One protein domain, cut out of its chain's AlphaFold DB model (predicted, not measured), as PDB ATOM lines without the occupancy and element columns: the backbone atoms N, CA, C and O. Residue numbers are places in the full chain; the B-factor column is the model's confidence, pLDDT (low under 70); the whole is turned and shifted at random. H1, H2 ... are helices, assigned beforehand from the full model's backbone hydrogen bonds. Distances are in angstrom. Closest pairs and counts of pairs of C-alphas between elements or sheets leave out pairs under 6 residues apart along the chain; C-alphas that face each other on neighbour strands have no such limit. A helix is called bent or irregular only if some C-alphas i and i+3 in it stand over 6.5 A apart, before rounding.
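What this domain is: This is residues 59 to 190 of the 190 residues of the protein "Hypothetical protein" of Adineta steineri (UniProt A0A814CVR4). The longest helix, H1, forms a helical hairpin with H2, which folds back side by side with it, and H3 crosses H1 as a drawn-out X. Short H4 makes a corner at the last end of H3, and a long loop of residues 125 to 143 joins H2 to H3; residues 138 to 146 stick out. The printed part has 132 residues with four named helices in the order H1, H2, H3, H4 and no named strand, and its class is all helix. It is loose, with a radius of gyration of the C-alphas of 20.3 A, and its outline is a rod spanning 66 by 27 by 23 A.

Where its parts are: H1, residues 59 to 96, begins with C-alpha 59 at (120.850, 161.799, 87.311) and measures 54.9 A from first to last C-alpha. H2, residues 105 to 124, measures 30.2 A. H3, residues 144 to 176, begins with C-alpha 144 at (112.727, 186.072, 97.494) and measures 46.8 A. H4, residues 180 to 188, measures 12.1 A and ends with C-alpha 188 at (71.472, 196.301, 109.251). No helix is bent or irregular.

How they stand to each other: H1 touches H2 with its residues 69 to 87 alone, and the closest C-alphas are those of Ser 76 and Gly 119, 4.9 A apart. The two form a hairpin, running opposite ways at a shallow tilt of 21 degrees. With residues 78 to 90 alone H1 touches H3, closest at the C-alphas of Thr 82 and Ser 155, 4.3 A apart. H1 and H3 run the same way at a steep tilt of 44 degrees. H3 touches H4 with its residues 171 to 175 alone, and the C-alphas of Met 174 and Gly 180 are the closest, 4.1 A apart. H3 and H4 run opposite ways at a steep tilt of 64 degrees. Of these three touching pairs, 1 is at a shallow tilt, and the helix packing is mostly crossed, but only just. H2 is apart from H3 and from H4, and H1 is apart from H4. In H1, H3 and H4 every O i to N i+4 pair is within hydrogen-bond range; in H2 13 of 16 are.

The domain as a whole: The two C-alphas farthest apart are those of Ile 59 and Phe 189, at 67.9 A. The printed part has no cut and ends at residue 190, the chain's last. The link from H3 to H4 is tight, that from H1 to H2 short, and that from H2 to H3, with 19 residues, long. Residues 138 to 146, of which 144 to 146 belong to H3, stand free. The mean pLDDT of the printed part is 80.3; it is under 70 at residues 102 and 129, 140 to 149 and 178 to 190.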
ATOM      1  N   ILE A  59     120.577 160.404  86.933       91.38
ATOM      2  CA  ILE A  59     120.850 161.799  87.311       91.38
ATOM      3  C   ILE A  59     119.960 162.760  86.516       91.38
ATOM      4  O   ILE A  59     119.417 163.703  87.092       91.38
ATOM      5  N   LEU A  60     119.770 162.525  85.213       91.06
ATOM      6  CA  LEU A  60     118.888 163.348  84.376       91.06
ATOM      7  C   LEU A  60     117.447 163.285  84.886       91.06
ATOM      8  O   LEU A  60     116.823 164.331  85.082       91.06
ATOM      9  N   THR A  61     116.957 162.081  85.187       90.88
ATOM     10  CA  THR A  61     115.637 161.886  85.799       90.88
ATOM     11  C   THR A  61     115.553 162.553  87.173       90.88
ATOM     12  O   THR A  61     114.563 163.213  87.477       90.88
ATOM     13  N   GLY A  62     116.604 162.466  87.993       91.12
ATOM     14  CA  GLY A  62     116.667 163.142  89.290       91.12
ATOM     15  C   GLY A  62     116.574 164.668  89.179       91.12
ATOM     16  O   GLY A  62     115.849 165.305  89.944       91.12
ATOM     17  N   VAL A  63     117.246 165.269  88.192       91.19
ATOM     18  CA  VAL A  63     117.152 166.713  87.916       91.19
ATOM     19  C   VAL A  63     115.741 167.098  87.470       91.19
ATOM     20  O   VAL A  63     115.218 168.119  87.924       91.19
ATOM     21  N   GLU A  64     115.115 166.293  86.612       91.19
ATOM     22  CA  GLU A  64     113.737 166.505  86.168       91.19
ATOM     23  C   GLU A  64     112.754 166.472  87.349       91.19
ATOM     24  O   GLU A  64     112.006 167.430  87.561       91.19
ATOM     25  N   GLN A  65     112.820 165.428  88.180       90.88
ATOM     26  CA  GLN A  65     111.967 165.280  89.361       90.88
ATOM     27  C   GLN A  65     112.216 166.382  90.397       90.88
ATOM     28  O   GLN A  65     111.270 166.918  90.973       90.88
ATOM     29  N   GLY A  66     113.468 166.803  90.594       90.12
ATOM     30  CA  GLY A  66     113.792 167.925  91.475       90.12
ATOM     31  C   GLY A  66     113.177 169.249  91.002       90.12
ATOM     32  O   GLY A  66     112.671 170.031  91.810       90.12
ATOM     33  N   ARG A  67     113.170 169.499  89.685       90.19
ATOM     34  CA  ARG A  67     112.523 170.683  89.090       90.19
ATOM     35  C   ARG A  67     111.002 170.626  89.218       90.19
ATOM     36  O   ARG A  67     110.403 171.645  89.568       90.19
ATOM     37  N   LEU A  68     110.402 169.461  88.967       90.44
ATOM     38  CA  LEU A  68     108.972 169.204  89.148       90.44
ATOM     39  C   LEU A  68     108.547 169.483  90.595       90.44
ATOM     40  O   LEU A  68     107.675 170.317  90.841       90.44
ATOM     41  N   LEU A  69     109.217 168.840  91.553       89.56
ATOM     42  CA  LEU A  69     108.909 168.956  92.973       89.56
ATOM     43  C   LEU A  69     108.978 170.413  93.437       89.56
ATOM     44  O   LEU A  69     108.088 170.884  94.136       89.56
ATOM     45  N   PHE A  70     109.993 171.165  93.005       86.31
ATOM     46  CA  PHE A  70     110.114 172.576  93.367       86.31
ATOM     47  C   PHE A  70     108.957 173.438  92.836       86.31
ATOM     48  O   PHE A  70     108.508 174.357  93.526       86.31
ATOM     49  N   ALA A  71     108.470 173.170  91.621       84.88
ATOM     50  CA  ALA A  71     107.312 173.871  91.069       84.88
ATOM     51  C   ALA A  71     106.035 173.542  91.858       84.88
ATOM     52  O   ALA A  71     105.309 174.453  92.260       84.88
ATOM     53  N   ASN A  72     105.816 172.264  92.159       89.19
ATOM     54  CA  ASN A  72     104.645 171.795  92.894       89.19
ATOM     55  C   ASN A  72     104.639 172.273  94.355       89.19
ATOM     56  O   ASN A  72     103.604 172.695  94.873       89.19
ATOM     57  N   LEU A  73     105.805 172.319  95.009       87.19
ATOM     58  CA  LEU A  73     105.941 172.862  96.361       87.19
ATOM     59  C   LEU A  73     105.519 174.330  96.435       87.19
ATOM     60  O   LEU A  73     104.873 174.726  97.402       87.19
ATOM     61  N   LYS A  74     105.810 175.145  95.412       84.19
ATOM     62  CA  LYS A  74     105.321 176.534  95.381       84.19
ATOM     63  C   LYS A  74     103.798 176.603  95.377       84.19
ATOM     64  O   LYS A  74     103.244 177.428  96.099       84.19
ATOM     65  N   LYS A  75     103.129 175.746  94.602       85.50
ATOM     66  CA  LYS A  75     101.661 175.686  94.558       85.50
ATOM     67  C   LYS A  75     101.084 175.267  95.909       85.50
ATOM     68  O   LYS A  75     100.174 175.917  96.410       85.50
ATOM     69  N   SER A  76     101.671 174.242  96.527       88.69
ATOM     70  CA  SER A  76     101.286 173.767  97.859       88.69
ATOM     71  C   SER A  76     101.453 174.855  98.934       88.69
ATOM     72  O   SER A  76     100.556 175.079  99.744       88.69
ATOM     73  N   ILE A  77     102.547 175.627  98.887       86.19
ATOM     74  CA  ILE A  77     102.764 176.771  99.789       86.19
ATOM     75  C   ILE A  77     101.704 177.861  99.575       86.19
ATOM     76  O   ILE A  77     101.150 178.354 100.556       86.19
ATOM     77  N   VAL A  78     101.406 178.232  98.322       85.94
ATOM     78  CA  VAL A  78     100.351 179.216  97.997       85.94
ATOM     79  C   VAL A  78      99.003 178.751  98.544       85.94
ATOM     80  O   VAL A  78      98.305 179.529  99.191       85.94
ATOM     81  N   TYR A  79      98.657 177.479  98.338       87.00
ATOM     82  CA  TYR A  79      97.409 176.886  98.818       87.00
ATOM     83  C   TYR A  79      97.270 176.998 100.344       87.00
ATOM     84  O   TYR A  79      96.289 177.554 100.846       87.00
ATOM     85  N   THR A  80      98.286 176.564 101.093       87.12
ATOM     86  CA  THR A  80      98.262 176.614 102.561       87.12
ATOM     87  C   THR A  80      98.229 178.055 103.078       87.12
ATOM     88  O   THR A  80      97.414 178.382 103.946       87.12
ATOM     89  N   MET A  81      99.054 178.946 102.514       86.12
ATOM     90  CA  MET A  81      99.108 180.359 102.913       86.12
ATOM     91  C   MET A  81      97.788 181.093 102.666       86.12
ATOM     92  O   MET A  81      97.353 181.860 103.523       86.12
ATOM     93  N   THR A  82      97.120 180.821 101.542       88.00
ATOM     94  CA  THR A  82      95.810 181.403 101.205       88.00
ATOM     95  C   THR A  82      94.781 181.133 102.299       88.00
ATOM     96  O   THR A  82      94.137 182.061 102.794       88.00
ATOM     97  N   SER A  83      94.674 179.876 102.736       86.44
ATOM     98  CA  SER A  83      93.708 179.489 103.769       86.44
ATOM     99  C   SER A  83      94.007 180.137 105.127       86.44
ATOM    100  O   SER A  83      93.088 180.557 105.832       86.44
ATOM    101  N   ASN A  84      95.289 180.295 105.471       87.56
ATOM    102  CA  ASN A  84      95.712 180.936 106.716       87.56
ATOM    103  C   ASN A  84      95.389 182.433 106.729       87.56
ATOM    104  O   ASN A  84      94.875 182.936 107.729       87.56
ATOM    105  N   ILE A  85      95.623 183.136 105.615       87.12
ATOM    106  CA  ILE A  85      95.255 184.553 105.477       87.12
ATOM    107  C   ILE A  85      93.743 184.719 105.645       87.12
ATOM    108  O   ILE A  85      93.308 185.580 106.407       87.12
ATOM    109  N   ALA A  86      92.937 183.866 105.004       87.38
ATOM    110  CA  ALA A  86      91.482 183.931 105.116       87.38
ATOM    111  C   ALA A  86      90.990 183.736 106.563       87.38
ATOM    112  O   ALA A  86      90.108 184.467 107.019       87.38
ATOM    113  N   LYS A  87      91.584 182.801 107.316       87.38
ATOM    114  CA  LYS A  87      91.256 182.564 108.734       87.38
ATOM    115  C   LYS A  87      91.574 183.775 109.610       87.38
ATOM    116  O   LYS A  87      90.713 184.216 110.369       87.38
ATOM    117  N   ILE A  88      92.781 184.328 109.474       88.38
ATOM    118  CA  ILE A  88      93.222 185.501 110.246       88.38
ATOM    119  C   ILE A  88      92.342 186.711 109.923       88.38
ATOM    120  O   ILE A  88      91.854 187.372 110.836       88.38
ATOM    121  N   MET A  89      92.091 186.971 108.637       88.25
ATOM    122  CA  MET A  89      91.238 188.079 108.203       88.25
ATOM    123  C   MET A  89      89.805 187.917 108.707       88.25
ATOM    124  O   MET A  89      89.220 188.883 109.187       88.25
ATOM    125  N   SER A  90      89.252 186.700 108.669       85.69
ATOM    126  CA  SER A  90      87.903 186.442 109.187       85.69
ATOM    127  C   SER A  90      87.808 186.686 110.690       85.69
ATOM    128  O   SER A  90      86.859 187.316 111.153       85.69
ATOM    129  N   PHE A  91      88.815 186.247 111.447       87.06
ATOM    130  CA  PHE A  91      88.891 186.501 112.883       87.06
ATOM    131  C   PHE A  91      88.999 188.002 113.190       87.06
ATOM    132  O   PHE A  91      88.289 188.509 114.057       87.06
ATOM    133  N   LEU A  92      89.840 188.725 112.443       88.38
ATOM    134  CA  LEU A  92      90.029 190.166 112.601       88.38
ATOM    135  C   LEU A  92      88.750 190.954 112.285       88.38
ATOM    136  O   LEU A  92      88.415 191.879 113.016       88.38
ATOM    137  N   ILE A  93      88.013 190.572 111.237       86.50
ATOM    138  CA  ILE A  93      86.737 191.208 110.883       86.50
ATOM    139  C   ILE A  93      85.713 191.001 111.999       86.50
ATOM    140  O   ILE A  93      85.148 191.986 112.460       86.50
ATOM    141  N   CYS A  94      85.527 189.770 112.495       84.69
ATOM    142  CA  CYS A  94      84.616 189.507 113.617       84.69
ATOM    143  C   CYS A  94      84.963 190.344 114.858       84.69
ATOM    144  O   CYS A  94      84.059 190.852 115.523       84.69
ATOM    145  N   LEU A  95      86.260 190.511 115.151       85.62
ATOM    146  CA  LEU A  95      86.734 191.332 116.263       85.62
ATOM    147  C   LEU A  95      86.395 192.820 116.066       85.62
ATOM    148  O   LEU A  95      85.911 193.458 116.996       85.62
ATOM    149  N   LEU A  96      86.631 193.368 114.869       86.62
ATOM    150  CA  LEU A  96      86.404 194.786 114.562       86.62
ATOM    151  C   LEU A  96      84.920 195.145 114.468       86.62
ATOM    152  O   LEU A  96      84.526 196.225 114.899       86.62
ATOM    153  N   THR A  97      84.097 194.260 113.906       80.12
ATOM    154  CA  THR A  97      82.660 194.499 113.737       80.12
ATOM    155  C   THR A  97      81.841 194.001 114.920       80.12
ATOM    156  O   THR A  97      80.623 194.023 114.823       80.12
ATOM    157  N   THR A  98      82.467 193.497 115.994       77.62
ATOM    158  CA  THR A  98      81.799 192.922 117.184       77.62
ATOM    159  C   THR A  98      80.698 191.901 116.851       77.62
ATOM    160  O   THR A  98      79.699 191.760 117.561       77.62
ATOM    161  N   VAL A  99      80.874 191.181 115.742       78.44
ATOM    162  CA  VAL A  99      79.962 190.122 115.288       78.44
ATOM    163  C   VAL A  99      80.339 188.827 116.016       78.44
ATOM    164  O   VAL A  99      81.533 188.588 116.231       78.44
ATOM    165  N   PRO A 100      79.369 187.970 116.399       78.19
ATOM    166  CA  PRO A 100      79.676 186.693 117.030       78.19
ATOM    167  C   PRO A 100      80.674 185.887 116.199       78.19
ATOM    168  O   PRO A 100      80.628 185.886 114.968       78.19
ATOM    169  N   LEU A 101      81.588 185.195 116.878       75.81
ATOM    170  CA  LEU A 101      82.661 184.476 116.208       75.81
ATOM    171  C   LEU A 101      82.080 183.450 115.223       75.81
ATOM    172  O   LEU A 101      81.365 182.535 115.627       75.81
ATOM    173  N   ALA A 102      82.391 183.607 113.935       69.31
ATOM    174  CA  ALA A 102      81.812 182.766 112.887       69.31
ATOM    175  C   ALA A 102      82.276 181.298 112.963       69.31
ATOM    176  O   ALA A 102      81.566 180.408 112.501       69.31
ATOM    177  N   TRP A 103      83.445 181.036 113.562       77.94
ATOM    178  CA  TRP A 103      84.069 179.711 113.615       77.94
ATOM    179  C   TRP A 103      84.606 179.406 115.012       77.94
ATOM    180  O   TRP A 103      85.270 180.238 115.629       77.94
ATOM    181  N   GLY A 104      84.380 178.183 115.491       81.62
ATOM    182  CA  GLY A 104      85.014 177.680 116.710       81.62
ATOM    183  C   GLY A 104      86.435 177.172 116.448       81.62
ATOM    184  O   GLY A 104      86.739 176.687 115.357       81.62
ATOM    185  N   ILE A 105      87.293 177.197 117.470       84.81
ATOM    186  CA  ILE A 105      88.696 176.735 117.389       84.81
ATOM    187  C   ILE A 105      88.794 175.301 116.835       84.81
ATOM    188  O   ILE A 105      89.639 175.018 115.989       84.81
ATOM    189  N   ILE A 106      87.879 174.417 117.246       89.00
ATOM    190  CA  ILE A 106      87.823 173.020 116.784       89.00
ATOM    191  C   ILE A 106      87.585 172.950 115.269       89.00
ATOM    192  O   ILE A 106      88.278 172.218 114.572       89.00
ATOM    193  N   THR A 107      86.650 173.749 114.738       86.25
ATOM    194  CA  THR A 107      86.340 173.749 113.297       86.25
ATOM    195  C   THR A 107      87.510 174.244 112.453       86.25
ATOM    196  O   THR A 107      87.788 173.674 111.400       86.25
ATOM    197  N   VAL A 108      88.250 175.247 112.940       87.19
ATOM    198  CA  VAL A 108      89.455 175.751 112.268       87.19
ATOM    199  C   VAL A 108      90.521 174.661 112.182       87.19
ATOM    200  O   VAL A 108      91.081 174.439 111.108       87.19
ATOM    201  N   LEU A 109      90.739 173.944 113.285       89.38
ATOM    202  CA  LEU A 109      91.699 172.850 113.370       89.38
ATOM    203  C   LEU A 109      91.301 171.667 112.469       89.38
ATOM    204  O   LEU A 109      92.152 171.119 111.773       89.38
ATOM    205  N   CYS A 110      90.013 171.317 112.388       90.06
ATOM    206  CA  CYS A 110      89.527 170.319 111.428       90.06
ATOM    207  C   CYS A 110      89.824 170.720 109.975       90.06
ATOM    208  O   CYS A 110      90.265 169.885 109.185       90.06
ATOM    209  N   ILE A 111      89.627 171.994 109.623       87.88
ATOM    210  CA  ILE A 111      89.947 172.505 108.283       87.88
ATOM    211  C   ILE A 111      91.452 172.424 108.014       87.88
ATOM    212  O   ILE A 111      91.839 172.090 106.900       87.88
ATOM    213  N   ASP A 112      92.306 172.689 109.008       89.88
ATOM    214  CA  ASP A 112      93.757 172.528 108.847       89.88
ATOM    215  C   ASP A 112      94.144 171.086 108.516       89.88
ATOM    216  O   ASP A 112      94.893 170.864 107.565       89.88
ATOM    217  N   PHE A 113      93.576 170.099 109.211       90.44
ATOM    218  CA  PHE A 113      93.821 168.690 108.892       90.44
ATOM    219  C   PHE A 113      93.381 168.316 107.472       90.44
ATOM    220  O   PHE A 113      94.101 167.600 106.773       90.44
ATOM    221  N   ILE A 114      92.237 168.832 107.016       89.12
ATOM    222  CA  ILE A 114      91.755 168.621 105.644       89.12
ATOM    223  C   ILE A 114      92.665 169.332 104.630       89.12
ATOM    224  O   ILE A 114      92.964 168.794 103.568       89.12
ATOM    225  N   ASN A 115      93.169 170.522 104.950       88.06
ATOM    226  CA  ASN A 115      94.051 171.261 104.051       88.06
ATOM    227  C   ASN A 115      95.418 170.600 103.877       88.06
ATOM    228  O   ASN A 115      96.005 170.731 102.804       88.06
ATOM    229  N   ILE A 116      95.916 169.861 104.875       89.00
ATOM    230  CA  ILE A 116      97.171 169.107 104.745       89.00
ATOM    231  C   ILE A 116      97.067 168.094 103.599       89.00
ATOM    232  O   ILE A 116      97.980 168.006 102.779       89.00
ATOM    233  N   THR A 117      95.955 167.362 103.486       89.12
ATOM    234  CA  THR A 117      95.793 166.357 102.421       89.12
ATOM    235  C   THR A 117      95.709 167.011 101.041       89.12
ATOM    236  O   THR A 117      96.376 166.558 100.110       89.12
ATOM    237  N   GLY A 118      94.987 168.131 100.918       88.31
ATOM    238  CA  GLY A 118      94.943 168.932  99.689       88.31
ATOM    239  C   GLY A 118      96.314 169.497  99.294       88.31
ATOM    240  O   GLY A 118      96.728 169.391  98.139       88.31
ATOM    241  N   GLY A 119      97.068 170.016 100.266       86.75
ATOM    242  CA  GLY A 119      98.423 170.528 100.058       86.75
ATOM    243  C   GLY A 119      99.405 169.445  99.605       86.75
ATOM    244  O   GLY A 119     100.250 169.706  98.746       86.75
ATOM    245  N   ILE A 120      99.272 168.221 100.124       88.81
ATOM    246  CA  ILE A 120     100.074 167.072  99.682       88.81
ATOM    247  C   ILE A 120      99.670 166.645  98.271       88.81
ATOM    248  O   ILE A 120     100.541 166.352  97.458       88.81
ATOM    249  N   SER A 121      98.376 166.655  97.938       90.56
ATOM    250  CA  SER A 121      97.905 166.292  96.595       90.56
ATOM    251  C   SER A 121      98.524 167.171  95.505       90.56
ATOM    252  O   SER A 121      98.864 166.671  94.435       90.56
ATOM    253  N   LEU A 122      98.730 168.462  95.783       87.31
ATOM    254  CA  LEU A 122      99.398 169.388  94.862       87.31
ATOM    255  C   LEU A 122     100.876 169.039  94.626       87.31
ATOM    256  O   LEU A 122     101.429 169.404  93.593       87.31
ATOM    257  N   ALA A 123     101.525 168.307  95.539       83.50
ATOM    258  CA  ALA A 123     102.899 167.842  95.343       83.50
ATOM    259  C   ALA A 123     103.014 166.804  94.208       83.50
ATOM    260  O   ALA A 123     104.059 166.731  93.560       83.50
ATOM    261  N   TYR A 124     101.939 166.053  93.938       86.50
ATOM    262  CA  TYR A 124     101.870 164.987  92.925       86.50
ATOM    263  C   TYR A 124     101.411 165.467  91.542       86.50
ATOM    264  O   TYR A 124     101.155 164.661  90.644       86.50
ATOM    265  N   GLU A 125     101.284 166.776  91.349       87.06
ATOM    266  CA  GLU A 125     100.841 167.333  90.080       87.06
ATOM    267  C   GLU A 125     101.884 167.123  88.965       87.06
ATOM    268  O   GLU A 125     103.091 167.055  89.206       87.06
ATOM    269  N   LYS A 126     101.425 166.999  87.716       86.06
ATOM    270  CA  LYS A 126     102.319 166.805  86.563       86.06
ATOM    271  C   LYS A 126     103.045 168.101  86.194       86.06
ATOM    272  O   LYS A 126     102.595 169.199  86.514       86.06
ATOM    273  N   ALA A 127     104.160 167.963  85.475       80.12
ATOM    274  CA  ALA A 127     104.956 169.098  85.024       80.12
ATOM    275  C   ALA A 127     104.141 170.025  84.115       80.12
ATOM    276  O   ALA A 127     103.624 169.608  83.078       80.12
ATOM    277  N   GLU A 128     104.086 171.304  84.472       72.31
ATOM    278  CA  GLU A 128     103.553 172.338  83.595       72.31
ATOM    279  C   GLU A 128     104.646 172.797  82.626       72.31
ATOM    280  O   GLU A 128     105.614 173.449  83.032       72.31
ATOM    281  N   THR A 129     104.469 172.503  81.333       67.94
ATOM    282  CA  THR A 129     105.396 172.815  80.221       67.94
ATOM    283  C   THR A 129     106.789 172.178  80.352       67.94
ATOM    284  O   THR A 129     107.119 171.557  81.355       67.94
ATOM    285  N   ASP A 130     107.613 172.287  79.308       75.81
ATOM    286  CA  ASP A 130     108.917 171.621  79.226       75.81
ATOM    287  C   ASP A 130     109.918 172.146  80.283       75.81
ATOM    288  O   ASP A 130     110.646 173.124  80.079       75.81
ATOM    289  N   ILE A 131     109.918 171.502  81.457       82.44
ATOM    290  CA  ILE A 131     110.735 171.855  82.627       82.44
ATOM    291  C   ILE A 131     112.233 171.656  82.391       82.44
ATOM    292  O   ILE A 131     113.041 172.318  83.050       82.44
ATOM    293  N   MET A 132     112.614 170.795  81.447       86.12
ATOM    294  CA  MET A 132     114.010 170.500  81.127       86.12
ATOM    295  C   MET A 132     114.606 171.527  80.162       86.12
ATOM    296  O   MET A 132     115.777 171.874  80.305       86.12
ATOM    297  N   LYS A 133     113.797 172.115  79.267       86.69
ATOM    298  CA  LYS A 133     114.236 173.208  78.372       86.69
ATOM    299  C   LYS A 133     114.526 174.535  79.080       86.69
ATOM    300  O   LYS A 133     115.195 175.399  78.516       86.69
ATOM    301  N   ARG A 134     114.030 174.734  80.303       83.06
ATOM    302  CA  ARG A 134     114.269 175.967  81.071       83.06
ATOM    303  C   ARG A 134     115.702 176.000  81.633       83.06
ATOM    304  O   ARG A 134     116.197 174.964  82.087       83.06
ATOM    305  N   PRO A 135     116.373 177.165  81.671       85.00
ATOM    306  CA  PRO A 135     117.690 177.267  82.289       85.00
ATOM    307  C   PRO A 135     117.620 176.975  83.803       85.00
ATOM    308  O   PRO A 135     116.578 177.204  84.427       85.00
ATOM    309  N   PRO A 136     118.712 176.479  84.417       83.56
ATOM    310  CA  PRO A 136     118.774 176.242  85.856       83.56
ATOM    311  C   PRO A 136     118.425 177.496  86.663       83.56
ATOM    312  O   PRO A 136     118.814 178.615  86.322       83.56
ATOM    313  N   ARG A 137     117.699 177.308  87.768       78.88
ATOM    314  CA  ARG A 137     117.311 178.411  88.652       78.88
ATOM    315  C   ARG A 137     118.553 179.080  89.233       78.88
ATOM    316  O   ARG A 137     119.405 178.416  89.815       78.88
ATOM    317  N   ASN A 138     118.590 180.408  89.184       78.19
ATOM    318  CA  ASN A 138     119.598 181.171  89.902       78.19
ATOM    319  C   ASN A 138     119.260 181.201  91.411       78.19
ATOM    320  O   ASN A 138     118.208 181.740  91.786       78.19
ATOM    321  N   PRO A 139     120.119 180.657  92.292       72.62
ATOM    322  CA  PRO A 139     119.863 180.634  93.729       72.62
ATOM    323  C   PRO A 139     119.908 182.033  94.358       72.62
ATOM    324  O   PRO A 139     119.184 182.273  95.318       72.62
ATOM    325  N   LYS A 140     120.687 182.967  93.788       68.56
ATOM    326  CA  LYS A 140     120.853 184.350  94.273       68.56
ATOM    327  C   LYS A 140     119.824 185.321  93.681       68.56
ATOM    328  O   LYS A 140     119.339 186.202  94.379       68.56
ATOM    329  N   ASN A 141     119.477 185.157  92.400       58.56
ATOM    330  CA  ASN A 141     118.525 186.026  91.686       58.56
ATOM    331  C   ASN A 141     117.070 185.529  91.758       58.56
ATOM    332  O   ASN A 141     116.169 186.114  91.159       58.56
ATOM    333  N   THR A 142     116.800 184.469  92.527       52.41
ATOM    334  CA  THR A 142     115.452 184.279  93.064       52.41
ATOM    335  C   THR A 142     115.247 185.415  94.057       52.41
ATOM    336  O   THR A 142     115.537 185.251  95.236       52.41
ATOM    337  N   ARG A 143     114.833 186.598  93.580       49.62
ATOM    338  CA  ARG A 143     114.364 187.686  94.438       49.62
ATOM    339  C   ARG A 143     113.252 187.093  95.291       49.62
ATOM    340  O   ARG A 143     112.115 186.995  94.838       49.62
ATOM    341  N   SER A 144     113.619 186.649  96.492       55.78
ATOM    342  CA  SER A 144     112.727 186.072  97.494       55.78
ATOM    343  C   SER A 144     111.508 186.972  97.646       55.78
ATOM    344  O   SER A 144     110.392 186.491  97.595       55.78
ATOM    345  N   ILE A 145     111.725 188.288  97.611       53.62
ATOM    346  CA  ILE A 145     110.687 189.315  97.648       53.62
ATOM    347  C   ILE A 145     109.729 189.246  96.453       53.62
ATOM    348  O   ILE A 145     108.541 189.366  96.664       53.62
ATOM    349  N   VAL A 146     110.172 189.030  95.209       59.41
ATOM    350  CA  VAL A 146     109.241 189.002  94.058       59.41
ATOM    351  C   VAL A 146     108.418 187.719  94.058       59.41
ATOM    352  O   VAL A 146     107.212 187.775  93.871       59.41
ATOM    353  N   VAL A 147     109.043 186.567  94.324       67.25
ATOM    354  CA  VAL A 147     108.313 185.291  94.419       67.25
ATOM    355  C   VAL A 147     107.379 185.299  95.629       67.25
ATOM    356  O   VAL A 147     106.228 184.902  95.497       67.25
ATOM    357  N   PHE A 148     107.838 185.798  96.776       67.12
ATOM    358  CA  PHE A 148     107.028 185.948  97.982       67.12
ATOM    359  C   PHE A 148     105.898 186.955  97.779       67.12
ATOM    360  O   PHE A 148     104.773 186.646  98.134       67.12
ATOM    361  N   SER A 149     106.145 188.101  97.141       66.06
ATOM    362  CA  SER A 149     105.102 189.076  96.811       66.06
ATOM    363  C   SER A 149     104.098 188.521  95.811       66.06
ATOM    364  O   SER A 149     102.911 188.754  95.979       66.06
ATOM    365  N   SER A 150     104.521 187.752  94.802       70.56
ATOM    366  CA  SER A 150     103.589 187.079  93.889       70.56
ATOM    367  C   SER A 150     102.752 186.019  94.607       70.56
ATOM    368  O   SER A 150     101.546 185.957  94.393       70.56
ATOM    369  N   ILE A 151     103.367 185.220  95.488       79.12
ATOM    370  CA  ILE A 151     102.669 184.238  96.331       79.12
ATOM    371  C   ILE A 151     101.682 184.948  97.259       79.12
ATOM    372  O   ILE A 151     100.528 184.542  97.337       79.12
ATOM    373  N   LEU A 152     102.112 186.016  97.931       78.38
ATOM    374  CA  LEU A 152     101.305 186.784  98.871       78.38
ATOM    375  C   LEU A 152     100.144 187.470  98.157       78.38
ATOM    376  O   LEU A 152      99.021 187.399  98.638       78.38
ATOM    377  N   LEU A 153     100.385 188.090  97.000       82.38
ATOM    378  CA  LEU A 153      99.356 188.758  96.206       82.38
ATOM    379  C   LEU A 153      98.311 187.760  95.693       82.38
ATOM    380  O   LEU A 153      97.117 187.993  95.870       82.38
ATOM    381  N   ALA A 154      98.744 186.624  95.133       81.94
ATOM    382  CA  ALA A 154      97.839 185.556  94.708       81.94
ATOM    383  C   ALA A 154      97.024 185.004  95.892       81.94
ATOM    384  O   ALA A 154      95.802 184.890  95.806       81.94
ATOM    385  N   SER A 155      97.690 184.745  97.022       82.19
ATOM    386  CA  SER A 155      97.045 184.231  98.236       82.19
ATOM    387  C   SER A 155      96.081 185.241  98.858       82.19
ATOM    388  O   SER A 155      95.047 184.861  99.395       82.19
ATOM    389  N   SER A 156      96.387 186.535  98.762       83.00
ATOM    390  CA  SER A 156      95.529 187.609  99.270       83.00
ATOM    391  C   SER A 156      94.274 187.746  98.417       83.00
ATOM    392  O   SER A 156      93.181 187.852  98.960       83.00
ATOM    393  N   PHE A 157      94.406 187.688  97.089       88.06
ATOM    394  CA  PHE A 157      93.260 187.783  96.187       88.06
ATOM    395  C   PHE A 157      92.283 186.614  96.380       88.06
ATOM    396  O   PHE A 157      91.091 186.832  96.588       88.06
ATOM    397  N   ILE A 158      92.792 185.377  96.400       87.88
ATOM    398  CA  ILE A 158      91.968 184.185  96.650       87.88
ATOM    399  C   ILE A 158      91.419 184.204  98.087       87.88
ATOM    400  O   ILE A 158      90.252 183.885  98.310       87.88
ATOM    401  N   GLY A 159      92.225 184.648  99.055       86.62
ATOM    402  CA  GLY A 159      91.826 184.773 100.453       86.62
ATOM    403  C   GLY A 159      90.657 185.738 100.654       86.62
ATOM    404  O   GLY A 159      89.718 185.404 101.371       86.62
ATOM    405  N   ILE A 160      90.648 186.894  99.981       88.00
ATOM    406  CA  ILE A 160      89.534 187.858 100.043       88.00
ATOM    407  C   ILE A 160      88.237 187.225  99.530       88.00
ATOM    408  O   ILE A 160      87.194 187.373 100.164       88.00
ATOM    409  N   ILE A 161      88.298 186.483  98.422       90.38
ATOM    410  CA  ILE A 161      87.132 185.782  97.867       90.38
ATOM    411  C   ILE A 161      86.613 184.740  98.867       90.38
ATOM    412  O   ILE A 161      85.405 184.641  99.091       90.38
ATOM    413  N   GLN A 162      87.514 183.994  99.511       89.19
ATOM    414  CA  GLN A 162      87.161 182.992 100.517       89.19
ATOM    415  C   GLN A 162      86.497 183.624 101.748       89.19
ATOM    416  O   GLN A 162      85.480 183.121 102.223       89.19
ATOM    417  N   VAL A 163      87.030 184.751 102.230       88.94
ATOM    418  CA  VAL A 163      86.457 185.525 103.340       88.94
ATOM    419  C   VAL A 163      85.075 186.056 102.967       88.94
ATOM    420  O   VAL A 163      84.121 185.828 103.705       88.94
ATOM    421  N   ALA A 164      84.936 186.703 101.806       89.12
ATOM    422  CA  ALA A 164      83.661 187.246 101.337       89.12
ATOM    423  C   ALA A 164      82.588 186.154 101.219       89.12
ATOM    424  O   ALA A 164      81.472 186.325 101.703       89.12
ATOM    425  N   THR A 165      82.948 185.002 100.646       88.69
ATOM    426  CA  THR A 165      82.044 183.850 100.522       88.69
ATOM    427  C   THR A 165      81.669 183.279 101.893       88.69
ATOM    428  O   THR A 165      80.500 182.982 102.142       88.69
ATOM    429  N   GLY A 166      82.637 183.168 102.809       86.12
ATOM    430  CA  GLY A 166      82.415 182.687 104.174       86.12
ATOM    431  C   GLY A 166      81.485 183.594 104.982       86.12
ATOM    432  O   GLY A 166      80.538 183.106 105.595       86.12
ATOM    433  N   PHE A 167      81.697 184.913 104.935       85.50
ATOM    434  CA  PHE A 167      80.810 185.880 105.588       85.50
ATOM    435  C   PHE A 167      79.427 185.919 104.949       85.50
ATOM    436  O   PHE A 167      78.435 185.990 105.669       85.50
ATOM    437  N   PHE A 168      79.333 185.822 103.622       87.31
ATOM    438  CA  PHE A 168      78.044 185.754 102.939       87.31
ATOM    439  C   PHE A 168      77.221 184.549 103.417       87.31
ATOM    440  O   PHE A 168      76.071 184.712 103.828       87.31
ATOM    441  N   ALA A 169      77.824 183.356 103.465       85.94
ATOM    442  CA  ALA A 169      77.175 182.161 104.002       85.94
ATOM    443  C   ALA A 169      76.791 182.321 105.485       85.94
ATOM    444  O   ALA A 169      75.686 181.953 105.884       85.94
ATOM    445  N   TYR A 170      77.671 182.917 106.293       83.62
ATOM    446  CA  TYR A 170      77.413 183.191 107.706       83.62
ATOM    447  C   TYR A 170      76.196 184.108 107.910       83.62
ATOM    448  O   TYR A 170      75.307 183.785 108.702       83.62
ATOM    449  N   PHE A 171      76.097 185.211 107.161       82.19
ATOM    450  CA  PHE A 171      74.956 186.124 107.250       82.19
ATOM    451  C   PHE A 171      73.650 185.472 106.789       82.19
ATOM    452  O   PHE A 171      72.623 185.670 107.437       82.19
ATOM    453  N   LEU A 172      73.673 184.638 105.742       82.81
ATOM    454  CA  LEU A 172      72.490 183.873 105.323       82.81
ATOM    455  C   LEU A 172      71.987 182.935 106.431       82.81
ATOM    456  O   LEU A 172      70.785 182.866 106.692       82.81
ATOM    457  N   ILE A 173      72.898 182.246 107.121       81.56
ATOM    458  CA  ILE A 173      72.550 181.367 108.245       81.56
ATOM    459  C   ILE A 173      72.000 182.177 109.424       81.56
ATOM    460  O   ILE A 173      71.045 181.744 110.068       81.56
ATOM    461  N   MET A 174      72.566 183.353 109.706       77.19
ATOM    462  CA  MET A 174      72.064 184.234 110.765       77.19
ATOM    463  C   MET A 174      70.670 184.789 110.464       77.19
ATOM    464  O   MET A 174      69.858 184.894 111.379       77.19
ATOM    465  N   ILE A 175      70.370 185.116 109.205       77.69
ATOM    466  CA  ILE A 175      69.030 185.553 108.794       77.69
ATOM    467  C   ILE A 175      68.022 184.406 108.948       77.69
ATOM    468  O   ILE A 175      66.914 184.624 109.430       77.69
ATOM    469  N   ASN A 176      68.394 183.176 108.591       77.44
ATOM    470  CA  ASN A 176      67.476 182.034 108.664       77.44
ATOM    471  C   ASN A 176      67.272 181.483 110.087       77.44
ATOM    472  O   ASN A 176      66.270 180.819 110.340       77.44
ATOM    473  N   ASN A 177      68.186 181.755 111.026       76.50
ATOM    474  CA  ASN A 177      68.061 181.325 112.419       76.50
ATOM    475  C   ASN A 177      67.439 182.411 113.309       76.50
ATOM    476  O   ASN A 177      67.933 183.536 113.382       76.50
ATOM    477  N   SER A 178      66.420 182.046 114.092       58.34
ATOM    478  CA  SER A 178      65.689 182.958 114.990       58.34
ATOM    479  C   SER A 178      66.580 183.692 116.008       58.34
ATOM    480  O   SER A 178      66.280 184.823 116.375       58.34
ATOM    481  N   TYR A 179      67.700 183.086 116.429       60.31
ATOM    482  CA  TYR A 179      68.699 183.705 117.316       60.31
ATOM    483  C   TYR A 179      69.655 184.674 116.594       60.31
ATOM    484  O   TYR A 179      70.176 185.600 117.210       60.31
ATOM    485  N   GLY A 180      69.891 184.488 115.290       59.50
ATOM    486  CA  GLY A 180      70.755 185.360 114.484       59.50
ATOM    487  C   GLY A 180      70.051 186.642 114.034       59.50
ATOM    488  O   GLY A 180      70.692 187.683 113.908       59.50
ATOM    489  N   GLN A 181      68.724 186.606 113.894       58.56
ATOM    490  CA  GLN A 181      67.879 187.755 113.537       58.56
ATOM    491  C   GLN A 181      68.051 188.967 114.473       58.56
ATOM    492  O   GLN A 181      68.028 190.104 113.999       58.56
ATOM    493  N   GLN A 182      68.263 188.753 115.780       58.19
ATOM    494  CA  GLN A 182      68.533 189.844 116.732       58.19
ATOM    495  C   GLN A 182      69.859 190.556 116.436       58.19
ATOM    496  O   GLN A 182      69.907 191.783 116.451       58.19
ATOM    497  N   TRP A 183      70.910 189.808 116.100       58.06
ATOM    498  CA  TRP A 183      72.213 190.370 115.743       58.06
ATOM    499  C   TRP A 183      72.189 191.040 114.371       58.06
ATOM    500  O   TRP A 183      72.683 192.153 114.226       58.06
ATOM    501  N   VAL A 184      71.553 190.414 113.379       58.81
ATOM    502  CA  VAL A 184      71.388 190.990 112.034       58.81
ATOM    503  C   VAL A 184      70.659 192.335 112.108       58.81
ATOM    504  O   VAL A 184      71.108 193.296 111.491       58.81
ATOM    505  N   ARG A 185      69.586 192.451 112.906       55.72
ATOM    506  CA  ARG A 185      68.851 193.717 113.079       55.72
ATOM    507  C   ARG A 185      69.683 194.842 113.702       55.72
ATOM    508  O   ARG A 185      69.453 195.986 113.345       55.72
ATOM    509  N   ILE A 186      70.635 194.544 114.589       61.06
ATOM    510  CA  ILE A 186      71.499 195.565 115.213       61.06
ATOM    511  C   ILE A 186      72.480 196.175 114.196       61.06
ATOM    512  O   ILE A 186      72.787 197.358 114.290       61.06
ATOM    513  N   TYR A 187      72.939 195.397 113.209       56.81
ATOM    514  CA  TYR A 187      73.931 195.849 112.221       56.81
ATOM    515  C   TYR A 187      73.343 196.332 110.887       56.81
ATOM    516  O   TYR A 187      74.004 197.094 110.192       56.81
ATOM    517  N   LEU A 188      72.137 195.894 110.503       56.38
ATOM    518  CA  LEU A 188      71.472 196.301 109.251       56.38
ATOM    519  C   LEU A 188      70.451 197.444 109.416       56.38
ATOM    520  O   LEU A 188      69.954 197.935 108.408       56.38
ATOM    521  N   PHE A 189      70.123 197.851 110.648       44.69
ATOM    522  CA  PHE A 189      69.218 198.976 110.952       44.69
ATOM    523  C   PHE A 189      69.890 200.064 111.818       44.69
ATOM    524  O   PHE A 189      69.276 200.621 112.731       44.69
ATOM    525  N   ILE A 190      71.147 200.373 111.497       44.72
ATOM    526  CA  ILE A 190      71.778 201.695 111.664       44.72
ATOM    527  C   ILE A 190      72.065 202.202 110.252       44.72
ATOM    528  O   ILE A 190      71.793 203.393 109.993       44.72
TER     529      ILE A 190